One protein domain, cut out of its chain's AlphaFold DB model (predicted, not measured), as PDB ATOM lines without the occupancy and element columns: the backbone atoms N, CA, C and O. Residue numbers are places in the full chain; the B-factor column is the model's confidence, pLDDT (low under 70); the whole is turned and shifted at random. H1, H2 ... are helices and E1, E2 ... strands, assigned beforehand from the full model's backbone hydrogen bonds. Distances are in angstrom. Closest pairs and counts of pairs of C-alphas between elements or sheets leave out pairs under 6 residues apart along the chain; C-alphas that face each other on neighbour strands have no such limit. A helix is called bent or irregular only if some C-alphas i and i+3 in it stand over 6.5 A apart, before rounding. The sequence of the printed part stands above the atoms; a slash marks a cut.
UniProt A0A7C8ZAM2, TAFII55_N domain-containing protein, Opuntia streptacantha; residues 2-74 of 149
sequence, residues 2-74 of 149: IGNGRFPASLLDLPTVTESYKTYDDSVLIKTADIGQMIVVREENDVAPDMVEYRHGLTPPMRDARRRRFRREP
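This is residues 2 to 74 of the 149 residues of the protein "TAFII55_N domain-containing protein" of Opuntia streptacantha (UniProt A0A7C8ZAM2). One long antiparallel hairpin of two strands, E1 and E2, forms a sharply bent ribbon, with the loop of residues 23 to 29 closing one of its ends. From the other end, the unnamed stretch of residues 42 to 64 loops out and folds back toward the bend of E1, where the short helix H1 lies, followed by a tail to Pro 74. The printed part has 73 residues, with two named strands and one named helix in the order E1, E2, H1; the sheet order is E1 - E2, antiparallel. The class is mostly strand, though under half of the residues are in named elements. The whole is loose, with a radius of gyration of the C-alphas of 15.9 A, and flat, spanning 46 by 45 by 18 A.

E1, the longest strand by residues, holds residues 9 to 22 and measures 27.8 A from first to last C-alpha; C-alpha 9 is at (-35.846, 3.616, 1.882). E2 holds residues 30 to 41 and measures 29.6 A, ending with C-alpha 41 at (-37.262, 5.809, 5.380). H1 holds residues 65 to 68 and measures 5.4 A; C-alpha 68 is at (-58.495, 17.886, -2.060).

E1 and E2 are antiparallel neighbours and form a hairpin, with an angle of 160 degrees between their N-to-C directions. C-alphas that face each other include 9 and 41, 4.4 A apart, and 22 and 30, 5.3 A apart. N 10 and O 40 are within hydrogen-bond range at 2.9 A, and so are N 35 and O 18 at 2.8 A. E1 bends by 95 degrees at residue 15. E2 bends by 63 degrees at residue 36. The closest C-alphas of E1 and H1 are those of Pro 15 and Arg 66, 6.6 A apart, and 3 pairs of their C-alphas are within 8 A. The centres of E1 and H1 are 16.1 A apart. H1 is too short for any pair of O i and N i+4 inside it; its one O i to N i+3 pair is within hydrogen-bond range.

The two C-alphas farthest apart are those of Asn 4 and Pro 74, at 49.7 A. The link from E1 to E2 is short, with 7 residues, and the link from E2 to H1 is long, with 23 residues. The C-alphas of that long stretch, residues 42 to 64, lie 5 to 22 A from the mean of all C-alphas. The printed part has no cut. The mean pLDDT of the printed part is 94.9, and no printed residue is under 70 in this model.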
ATOM      1  N   ILE A   2     -27.957   5.425   9.364       85.25
ATOM      2  CA  ILE A   2     -28.013   6.368  10.486       85.25
ATOM      3  C   ILE A   2     -27.211   5.704  11.603       85.25
ATOM      4  O   ILE A   2     -27.598   4.649  12.108       85.25
ATOM      5  N   GLY A   3     -26.017   6.231  11.885       91.25
ATOM      6  CA  GLY A   3     -24.996   5.481  12.622       91.25
ATOM      7  C   GLY A   3     -24.649   4.169  11.903       91.25
ATOM      8  O   GLY A   3     -24.346   4.180  10.710       91.25
ATOM      9  N   ASN A   4     -24.754   3.043  12.614       91.81
ATOM     10  CA  ASN A   4     -24.549   1.696  12.061       91.81
ATOM     11  C   ASN A   4     -25.851   1.033  11.567       91.81
ATOM     12  O   ASN A   4     -25.810  -0.081  11.044       91.81
ATOM     13  N   GLY A   5     -27.002   1.694  11.734       91.19
ATOM     14  CA  GLY A   5     -28.304   1.171  11.326       91.19
ATOM     15  C   GLY A   5     -28.510   1.240   9.813       91.19
ATOM     16  O   GLY A   5     -28.173   2.242   9.160       91.19
ATOM     17  N   ARG A   6     -29.083   0.172   9.251       91.94
ATOM     18  CA  ARG A   6     -29.549   0.106   7.863       91.94
ATOM     19  C   ARG A   6     -31.068   0.127   7.874       91.94
ATOM     20  O   ARG A   6     -31.673  -0.647   8.593       91.94
ATOM     21  N   PHE A   7     -31.638   1.007   7.065       93.75
ATOM     22  CA  PHE A   7     -33.077   1.179   6.962       93.75
ATOM     23  C   PHE A   7     -33.467   1.092   5.490       93.75
ATOM     24  O   PHE A   7     -32.780   1.706   4.659       93.75
ATOM     25  N   PRO A   8     -34.524   0.340   5.150       94.62
ATOM     26  CA  PRO A   8     -35.138   0.427   3.839       94.62
ATOM     27  C   PRO A   8     -35.566   1.869   3.554       94.62
ATOM     28  O   PRO A   8     -36.039   2.584   4.437       94.62
ATOM     29  N   ALA A   9     -35.401   2.302   2.310       94.25
ATOM     30  CA  ALA A   9     -35.846   3.616   1.882       94.25
ATOM     31  C   ALA A   9     -36.410   3.559   0.464       94.25
ATOM     32  O   ALA A   9     -35.994   2.720  -0.337       94.25
ATOM     33  N   SER A  10     -37.343   4.458   0.170       94.75
ATOM     34  CA  SER A  10     -37.964   4.607  -1.146       94.75
ATOM     35  C   SER A  10     -37.922   6.072  -1.570       94.75
ATOM     36  O   SER A  10     -38.143   6.959  -0.745       94.75
ATOM     37  N   LEU A  11     -37.622   6.330  -2.842       96.12
ATOM     38  CA  LEU A  11     -37.698   7.664  -3.435       96.12
ATOM     39  C   LEU A  11     -39.098   7.851  -4.022       96.12
ATOM     40  O   LEU A  11     -39.498   7.046  -4.858       96.12
ATOM     41  N   LEU A  12     -39.813   8.884  -3.578       97.19
ATOM     42  CA  LEU A  12     -41.166   9.203  -4.034       97.19
ATOM     43  C   LEU A  12     -41.259  10.644  -4.535       97.19
ATOM     44  O   LEU A  12     -40.580  11.533  -4.013       97.19
ATOM     45  N   ASP A  13     -42.150  10.877  -5.490       97.88
ATOM     46  CA  ASP A  13     -42.455  12.198  -6.032       97.88
ATOM     47  C   ASP A  13     -43.444  12.935  -5.122       97.88
ATOM     48  O   ASP A  13     -44.481  12.400  -4.730       97.88
ATOM     49  N   LEU A  14     -43.136  14.179  -4.767       97.75
ATOM     50  CA  LEU A  14     -44.045  15.044  -4.025       97.75
ATOM     51  C   LEU A  14     -45.131  15.591  -4.956       97.75
ATOM     52  O   LEU A  14     -44.833  16.010  -6.076       97.75
ATOM     53  N   PRO A  15     -46.378  15.740  -4.472       96.81
ATOM     54  CA  PRO A  15     -47.431  16.354  -5.272       96.81
ATOM     55  C   PRO A  15     -47.199  17.861  -5.464       96.81
ATOM     56  O   PRO A  15     -47.760  18.466  -6.369       96.81
ATOM     57  N   THR A  16     -46.397  18.495  -4.605       97.19
ATOM     58  CA  THR A  16     -46.112  19.935  -4.621       97.19
ATOM     59  C   THR A  16     -44.633  20.198  -4.855       97.19
ATOM     60  O   THR A  16     -43.797  19.587  -4.189       97.19
ATOM     61  N   VAL A  17     -44.313  21.192  -5.686       97.75
ATOM     62  CA  VAL A  17     -42.953  21.739  -5.778       97.75
ATOM     63  C   VAL A  17     -42.666  22.570  -4.528       97.75
ATOM     64  O   VAL A  17     -43.408  23.501  -4.216       97.75
ATOM     65  N   THR A  18     -41.605  22.220  -3.805       97.81
ATOM     66  CA  THR A  18     -41.148  22.952  -2.616       97.81
ATOM     67  C   THR A  18     -39.910  23.766  -2.961       97.81
ATOM     68  O   THR A  18     -38.887  23.210  -3.348       97.81
ATOM     69  N   GLU A  19     -39.981  25.081  -2.798       98.25
ATOM     70  CA  GLU A  19     -38.846  25.974  -3.030       98.25
ATOM     71  C   GLU A  19     -37.983  26.078  -1.767       98.25
ATOM     72  O   GLU A  19     -38.486  26.263  -0.657       98.25
ATOM     73  N   SER A  20     -36.667  25.975  -1.934       98.06
ATOM     74  CA  SER A  20     -35.697  26.259  -0.874       98.06
ATOM     75  C   SER A  20     -35.105  27.648  -1.068       98.06
ATOM     76  O   SER A  20     -34.796  28.059  -2.190       98.06
ATOM     77  N   TYR A  21     -34.928  28.357   0.043       98.38
ATOM     78  CA  TYR A  21     -34.348  29.691   0.074       98.38
ATOM     79  C   TYR A  21     -33.238  29.755   1.109       98.38
ATOM     80  O   TYR A  21     -33.318  29.130   2.166       98.38
ATOM     81  N   LYS A  22     -32.227  30.569   0.819       98.00
ATOM     82  CA  LYS A  22     -31.236  31.007   1.803       98.00
ATOM     83  C   LYS A  22     -31.394  32.496   2.070       98.00
ATOM     84  O   LYS A  22     -31.795  33.253   1.186       98.00
ATOM     85  N   THR A  23     -31.015  32.913   3.265       98.06
ATOM     86  CA  THR A  23     -31.029  34.311   3.683       98.06
ATOM     87  C   THR A  23     -29.941  34.553   4.725       98.06
ATOM     88  O   THR A  23     -29.464  33.606   5.350       98.06
ATOM     89  N   TYR A  24     -29.514  35.807   4.857       97.44
ATOM     90  CA  TYR A  24     -28.610  36.251   5.921       97.44
ATOM     91  C   TYR A  24     -29.331  37.081   6.993       97.44
ATOM     92  O   TYR A  24     -28.797  37.232   8.086       97.44
ATOM     93  N   ASP A  25     -30.501  37.640   6.671       96.69
ATOM     94  CA  ASP A  25     -31.210  38.658   7.458       96.69
ATOM     95  C   ASP A  25     -32.709  38.354   7.645       96.69
ATOM     96  O   ASP A  25     -33.467  39.220   8.082       96.69
ATOM     97  N   ASP A  26     -33.148  37.154   7.255       95.06
ATOM     98  CA  ASP A  26     -34.541  36.688   7.263       95.06
ATOM     99  C   ASP A  26     -35.530  37.569   6.479       95.06
ATOM    100  O   ASP A  26     -36.746  37.394   6.574       95.06
ATOM    101  N   SER A  27     -35.018  38.492   5.662       96.31
ATOM    102  CA  SER A  27     -35.818  39.455   4.902       96.31
ATOM    103  C   SER A  27     -35.629  39.250   3.405       96.31
ATOM    104  O   SER A  27     -36.599  39.121   2.655       96.31
ATOM    105  N   VAL A  28     -34.376  39.168   2.954       97.25
ATOM    106  CA  VAL A  28     -34.057  38.891   1.555       97.25
ATOM    107  C   VAL A  28     -33.881  37.389   1.381       97.25
ATOM    108  O   VAL A  28     -32.868  36.807   1.776       97.25
ATOM    109  N   LEU A  29     -34.882  36.753   0.776       97.94
ATOM    110  CA  LEU A  29     -34.856  35.333   0.443       97.94
ATOM    111  C   LEU A  29     -34.281  35.133  -0.962       97.94
ATOM    112  O   LEU A  29     -34.800  35.658  -1.946       97.94
ATOM    113  N   ILE A  30     -33.218  34.338  -1.066       98.19
ATOM    114  CA  ILE A  30     -32.593  33.974  -2.340       98.19
ATOM    115  C   ILE A  30     -32.932  32.517  -2.629       98.19
ATOM    116  O   ILE A  30     -32.502  31.631  -1.888       98.19
ATOM    117  N   LYS A  31     -33.685  32.264  -3.706       98.38
ATOM    118  CA  LYS A  31     -34.043  30.904  -4.133       98.38
ATOM    119  C   LYS A  31     -32.782  30.096  -4.444       98.38
ATOM    120  O   LYS A  31     -31.892  30.577  -5.146       98.38
ATOM    121  N   THR A  32     -32.709  28.871  -3.927       98.25
ATOM    122  CA  THR A  32     -31.560  27.970  -4.105       98.25
ATOM    123  C   THR A  32     -31.883  26.726  -4.916       98.25
ATOM    124  O   THR A  32     -31.033  26.287  -5.684       98.25
ATOM    125  N   ALA A  33     -33.079  26.157  -4.759       98.56
ATOM    126  CA  ALA A  33     -33.490  24.955  -5.480       98.56
ATOM    127  C   ALA A  33     -35.004  24.739  -5.420       98.56
ATOM    128  O   ALA A  33     -35.666  25.227  -4.500       98.56
ATOM    129  N   ASP A  34     -35.491  23.935  -6.358       98.62
ATOM    130  CA  ASP A  34     -36.821  23.334  -6.368       98.62
ATOM    131  C   ASP A  34     -36.719  21.864  -5.949       98.62
ATOM    132  O   ASP A  34     -35.864  21.127  -6.441       98.62
ATOM    133  N   ILE A  35     -37.587  21.433  -5.037       98.38
ATOM    134  CA  ILE A  35     -37.625  20.072  -4.500       98.38
ATOM    135  C   ILE A  35     -38.972  19.456  -4.869       98.38
ATOM    136  O   ILE A  35     -40.021  19.926  -4.428       98.38
ATOM    137  N   GLY A  36     -38.929  18.399  -5.677       98.00
ATOM    138  CA  GLY A  36     -40.108  17.648  -6.118       98.00
ATOM    139  C   GLY A  36     -40.120  16.189  -5.672       98.00
ATOM    140  O   GLY A  36     -41.028  15.468  -6.050       98.00
ATOM    141  N   GLN A  37     -39.135  15.736  -4.892       97.88
ATOM    142  CA  GLN A  37     -39.020  14.343  -4.454       97.88
ATOM    143  C   GLN A  37     -38.619  14.260  -2.984       97.88
ATOM    144  O   GLN A  37     -37.972  15.168  -2.454       97.88
ATOM    145  N   MET A  38     -38.971  13.151  -2.335       96.81
ATOM    146  CA  MET A  38     -38.584  12.849  -0.962       96.81
ATOM    147  C   MET A  38     -38.118  11.403  -0.811       96.81
ATOM    148  O   MET A  38     -38.612  10.494  -1.476       96.81
ATOM    149  N   ILE A  39     -37.174  11.190   0.104       96.44
ATOM    150  CA  ILE A  39     -36.762   9.851   0.526       96.44
ATOM    151  C   ILE A  39     -37.573   9.486   1.766       96.44
ATOM    152  O   ILE A  39     -37.438  10.130   2.806       96.44
ATOM    153  N   VAL A  40     -38.387   8.440   1.659       94.44
ATOM    154  CA  VAL A  40     -39.126   7.858   2.783       94.44
ATOM    155  C   VAL A  40     -38.310   6.725   3.360       94.44
ATOM    156  O   VAL A  40     -38.065   5.732   2.677       94.44
ATOM    157  N   VAL A  41     -37.883   6.883   4.606       94.56
ATOM    158  CA  VAL A  41     -37.262   5.809   5.380       94.56
ATOM    159  C   VAL A  41     -38.373   4.997   6.029       94.56
ATOM    160  O   VAL A  41     -39.331   5.572   6.538       94.56
ATOM    161  N   ARG A  42     -38.251   3.677   5.965       92.88
ATOM    162  CA  ARG A  42     -39.266   2.724   6.411       92.88
ATOM    163  C   ARG A  42     -38.683   1.790   7.466       92.88
ATOM    164  O   ARG A  42     -37.458   1.630   7.528       92.88
ATOM    165  N   GLU A  43     -39.543   1.167   8.260       91.75
ATOM    166  CA  GLU A  43     -39.131   0.087   9.158       91.75
ATOM    167  C   GLU A  43     -38.887  -1.211   8.365       91.75
ATOM    168  O   GLU A  43     -39.345  -1.366   7.232       91.75
ATOM    169  N   GLU A  44     -38.141  -2.166   8.934       88.19
ATOM    170  CA  GLU A  44     -37.751  -3.400   8.219       88.19
ATOM    171  C   GLU A  44     -38.942  -4.233   7.718       88.19
ATOM    172  O   GLU A  44     -38.824  -4.916   6.701       88.19
ATOM    173  N   ASN A  45     -40.082  -4.161   8.410       90.00
ATOM    174  CA  ASN A  45     -41.283  -4.930   8.083       90.00
ATOM    175  C   ASN A  45     -42.283  -4.164   7.202       90.00
ATOM    176  O   ASN A  45     -43.298  -4.740   6.803       90.00
ATOM    177  N   ASP A  46     -42.018  -2.895   6.889       91.44
ATOM    178  CA  ASP A  46     -42.931  -2.089   6.088       91.44
ATOM    179  C   ASP A  46     -42.881  -2.497   4.617       91.44
ATOM    180  O   ASP A  46     -41.818  -2.671   4.004       91.44
ATOM    181  N   VAL A  47     -44.060  -2.561   4.002       89.88
ATOM    182  CA  VAL A  47     -44.189  -2.814   2.567       89.88
ATOM    183  C   VAL A  47     -43.648  -1.614   1.786       89.88
ATOM    184  O   VAL A  47     -43.790  -0.457   2.186       89.88
ATOM    185  N   ALA A  48     -42.963  -1.885   0.674       89.50
ATOM    186  CA  ALA A  48     -42.513  -0.819  -0.210       89.50
ATOM    187  C   ALA A  48     -43.723  -0.152  -0.873       89.50
ATOM    188  O   ALA A  48     -44.611  -0.868  -1.332       89.50
ATOM    189  N   PRO A  49     -43.764   1.189  -0.952       89.94
ATOM    190  CA  PRO A  49     -44.776   1.868  -1.741       89.94
ATOM    191  C   PRO A  49     -44.729   1.352  -3.181       89.94
ATOM    192  O   PRO A  49     -43.657   1.317  -3.787       89.94
ATOM    193  N   ASP A  50     -45.883   0.943  -3.703       88.12
ATOM    194  CA  ASP A  50     -46.032   0.485  -5.090       88.12
ATOM    195  C   ASP A  50     -46.123   1.671  -6.067       88.12
ATOM    196  O   ASP A  50     -45.716   1.607  -7.223       88.12
ATOM    197  N   MET A  51     -46.623   2.807  -5.574       86.94
ATOM    198  CA  MET A  51     -46.735   4.041  -6.342       86.94
ATOM    199  C   MET A  51     -45.469   4.885  -6.213       86.94
ATOM    200  O   MET A  51     -44.913   5.036  -5.127       86.94
ATOM    201  N   VAL A  52     -45.062   5.491  -7.330       91.44
ATOM    202  CA  VAL A  52     -43.951   6.457  -7.381       91.44
ATOM    203  C   VAL A  52     -44.342   7.782  -6.722       91.44
ATOM    204  O   VAL A  52     -43.503   8.482  -6.168       91.44
ATOM    205  N   GLU A  53     -45.628   8.119  -6.742       94.62
ATOM    206  CA  GLU A  53     -46.138   9.385  -6.239       94.62
ATOM    207  C   GLU A  53     -46.569   9.314  -4.769       94.62
ATOM    208  O   GLU A  53     -47.331   8.440  -4.351       94.62
ATOM    209  N   TYR A  54     -46.134  10.302  -3.991       95.75
ATOM    210  CA  TYR A  54     -46.569  10.496  -2.623       95.75
ATOM    211  C   TYR A  54     -47.912  11.235  -2.549       95.75
ATOM    212  O   TYR A  54     -48.170  12.234  -3.220       95.75
ATOM    213  N   ARG A  55     -48.791  10.752  -1.668       95.12
ATOM    214  CA  ARG A  55     -50.180  11.221  -1.568       95.12
ATOM    215  C   ARG A  55     -50.319  12.629  -0.971       95.12
ATOM    216  O   ARG A  55     -51.280  13.343  -1.276       95.12
ATOM    217  N   HIS A  56     -49.413  13.026  -0.081       96.94
ATOM    218  CA  HIS A  56     -49.528  14.254   0.711       96.94
ATOM    219  C   HIS A  56     -48.435  15.268   0.355       96.94
ATOM    220  O   HIS A  56     -47.348  14.902  -0.071       96.94
ATOM    221  N   GLY A  57     -48.702  16.561   0.544       97.06
ATOM    222  CA  GLY A  57     -47.634  17.563   0.581       97.06
ATOM    223  C   GLY A  57     -46.937  17.592   1.945       97.06
ATOM    224  O   GLY A  57     -47.444  17.042   2.920       97.06
ATOM    225  N   LEU A  58     -45.798  18.285   2.024       96.81
ATOM    226  CA  LEU A  58     -44.986  18.360   3.248       96.81
ATOM    227  C   LEU A  58     -45.668  19.111   4.405       96.81
ATOM    228  O   LEU A  58     -45.358  18.868   5.568       96.81
ATOM    229  N   THR A  59     -46.575  20.046   4.108       96.81
ATOM    230  CA  THR A  59     -47.242  20.864   5.130       96.81
ATOM    231  C   THR A  59     -48.617  20.292   5.491       96.81
ATOM    232  O   THR A  59     -49.327  19.818   4.601       96.81
ATOM    233  N   PRO A  60     -49.067  20.380   6.763       97.69
ATOM    234  CA  PRO A  60     -50.349  19.804   7.189       97.69
ATOM    235  C   PRO A  60     -51.564  20.221   6.340       97.69
ATOM    236  O   PRO A  60     -52.382  19.361   6.002       97.69
ATOM    237  N   PRO A  61     -51.696  21.494   5.902       97.44
ATOM    238  CA  PRO A  61     -52.784  21.882   5.010       97.44
ATOM    239  C   PRO A  61     -52.793  21.117   3.682       97.44
ATOM    240  O   PRO A  61     -53.867  20.960   3.102       97.44
ATOM    241  N   MET A  62     -51.641  20.633   3.211       97.81
ATOM    242  CA  MET A  62     -51.460  19.910   1.950       97.81
ATOM    243  C   MET A  62     -51.662  18.390   2.080       97.81
ATOM    244  O   MET A  62     -51.312  17.643   1.163       97.81
ATOM    245  N   ARG A  63     -52.279  17.906   3.168       97.31
ATOM    246  CA  ARG A  63     -52.740  16.512   3.249       97.31
ATOM    247  C   ARG A  63     -53.722  16.209   2.113       97.31
ATOM    248  O   ARG A  63     -54.724  16.912   1.935       97.31
ATOM    249  N   ASP A  64     -53.417  15.144   1.373       96.75
ATOM    250  CA  ASP A  64     -54.144  14.689   0.178       96.75
ATOM    251  C   ASP A  64     -54.249  15.763  -0.913       96.75
ATOM    252  O   ASP A  64     -55.309  15.941  -1.518       96.75
ATOM    253  N   ALA A  65     -53.160  16.506  -1.150       96.38
ATOM    254  CA  ALA A  65     -53.134  17.688  -2.012       96.38
ATOM    255  C   ALA A  65     -53.816  17.472  -3.372       96.38
ATOM    256  O   ALA A  65     -54.702  18.249  -3.736       96.38
ATOM    257  N   ARG A  66     -53.478  16.390  -4.086       93.94
ATOM    258  CA  ARG A  66     -54.048  16.108  -5.415       93.94
ATOM    259  C   ARG A  66     -55.553  15.897  -5.395       93.94
ATOM    260  O   ARG A  66     -56.254  16.380  -6.274       93.94
ATOM    261  N   ARG A  67     -56.054  15.204  -4.374       94.31
ATOM    262  CA  ARG A  67     -57.479  14.884  -4.245       94.31
ATOM    263  C   ARG A  67     -58.297  16.077  -3.755       94.31
ATOM    264  O   ARG A  67     -59.420  16.256  -4.212       94.31
ATOM    265  N   ARG A  68     -57.757  16.848  -2.803       96.06
ATOM    266  CA  ARG A  68     -58.495  17.886  -2.060       96.06
ATOM    267  C   ARG A  68     -58.288  19.310  -2.567       96.06
ATOM    268  O   ARG A  68     -59.144  20.152  -2.322       96.06
ATOM    269  N   ARG A  69     -57.141  19.617  -3.174       95.25
ATOM    270  CA  ARG A  69     -56.755  21.000  -3.514       95.25
ATOM    271  C   ARG A  69     -56.468  21.207  -4.986       95.25
ATOM    272  O   ARG A  69     -56.698  22.304  -5.484       95.25
ATOM    273  N   PHE A  70     -55.923  20.205  -5.666       95.88
ATOM    274  CA  PHE A  70     -55.607  20.360  -7.077       95.88
ATOM    275  C   PHE A  70     -56.879  20.213  -7.898       95.88
ATOM    276  O   PHE A  70     -57.696  19.320  -7.672       95.88
ATOM    277  N   ARG A  71     -57.048  21.118  -8.860       95.38
ATOM    278  CA  ARG A  71     -58.132  21.031  -9.829       95.38
ATOM    279  C   ARG A  71     -57.937  19.755 -10.645       95.38
ATOM    280  O   ARG A  71     -56.871  19.566 -11.225       95.38
ATOM    281  N   ARG A  72     -58.968  18.912 -10.710       90.62
ATOM    282  CA  ARG A  72     -58.954  17.730 -11.578       90.62
ATOM    283  C   ARG A  72     -58.894  18.161 -13.039       90.62
ATOM    284  O   ARG A  72     -59.465  19.188 -13.426       90.62
ATOM    285  N   GLU A  73     -58.168  17.393 -13.831       85.94
ATOM    286  CA  GLU A  73     -58.195  17.559 -15.274       85.94
ATOM    287  C   GLU A  73     -59.572  17.137 -15.802       85.94
ATOM    288  O   GLU A  73     -60.199  16.246 -15.220       85.94
ATOM    289  N   PRO A  74     -60.096  17.829 -16.828       87.12
ATOM    290  CA  PRO A  74     -61.333  17.407 -17.460       87.12
ATOM    291  C   PRO A  74     -61.146  16.009 -18.048       87.12
ATOM    292  O   PRO A  74     -60.114  15.719 -18.651       87.12
TER     293      PRO A  74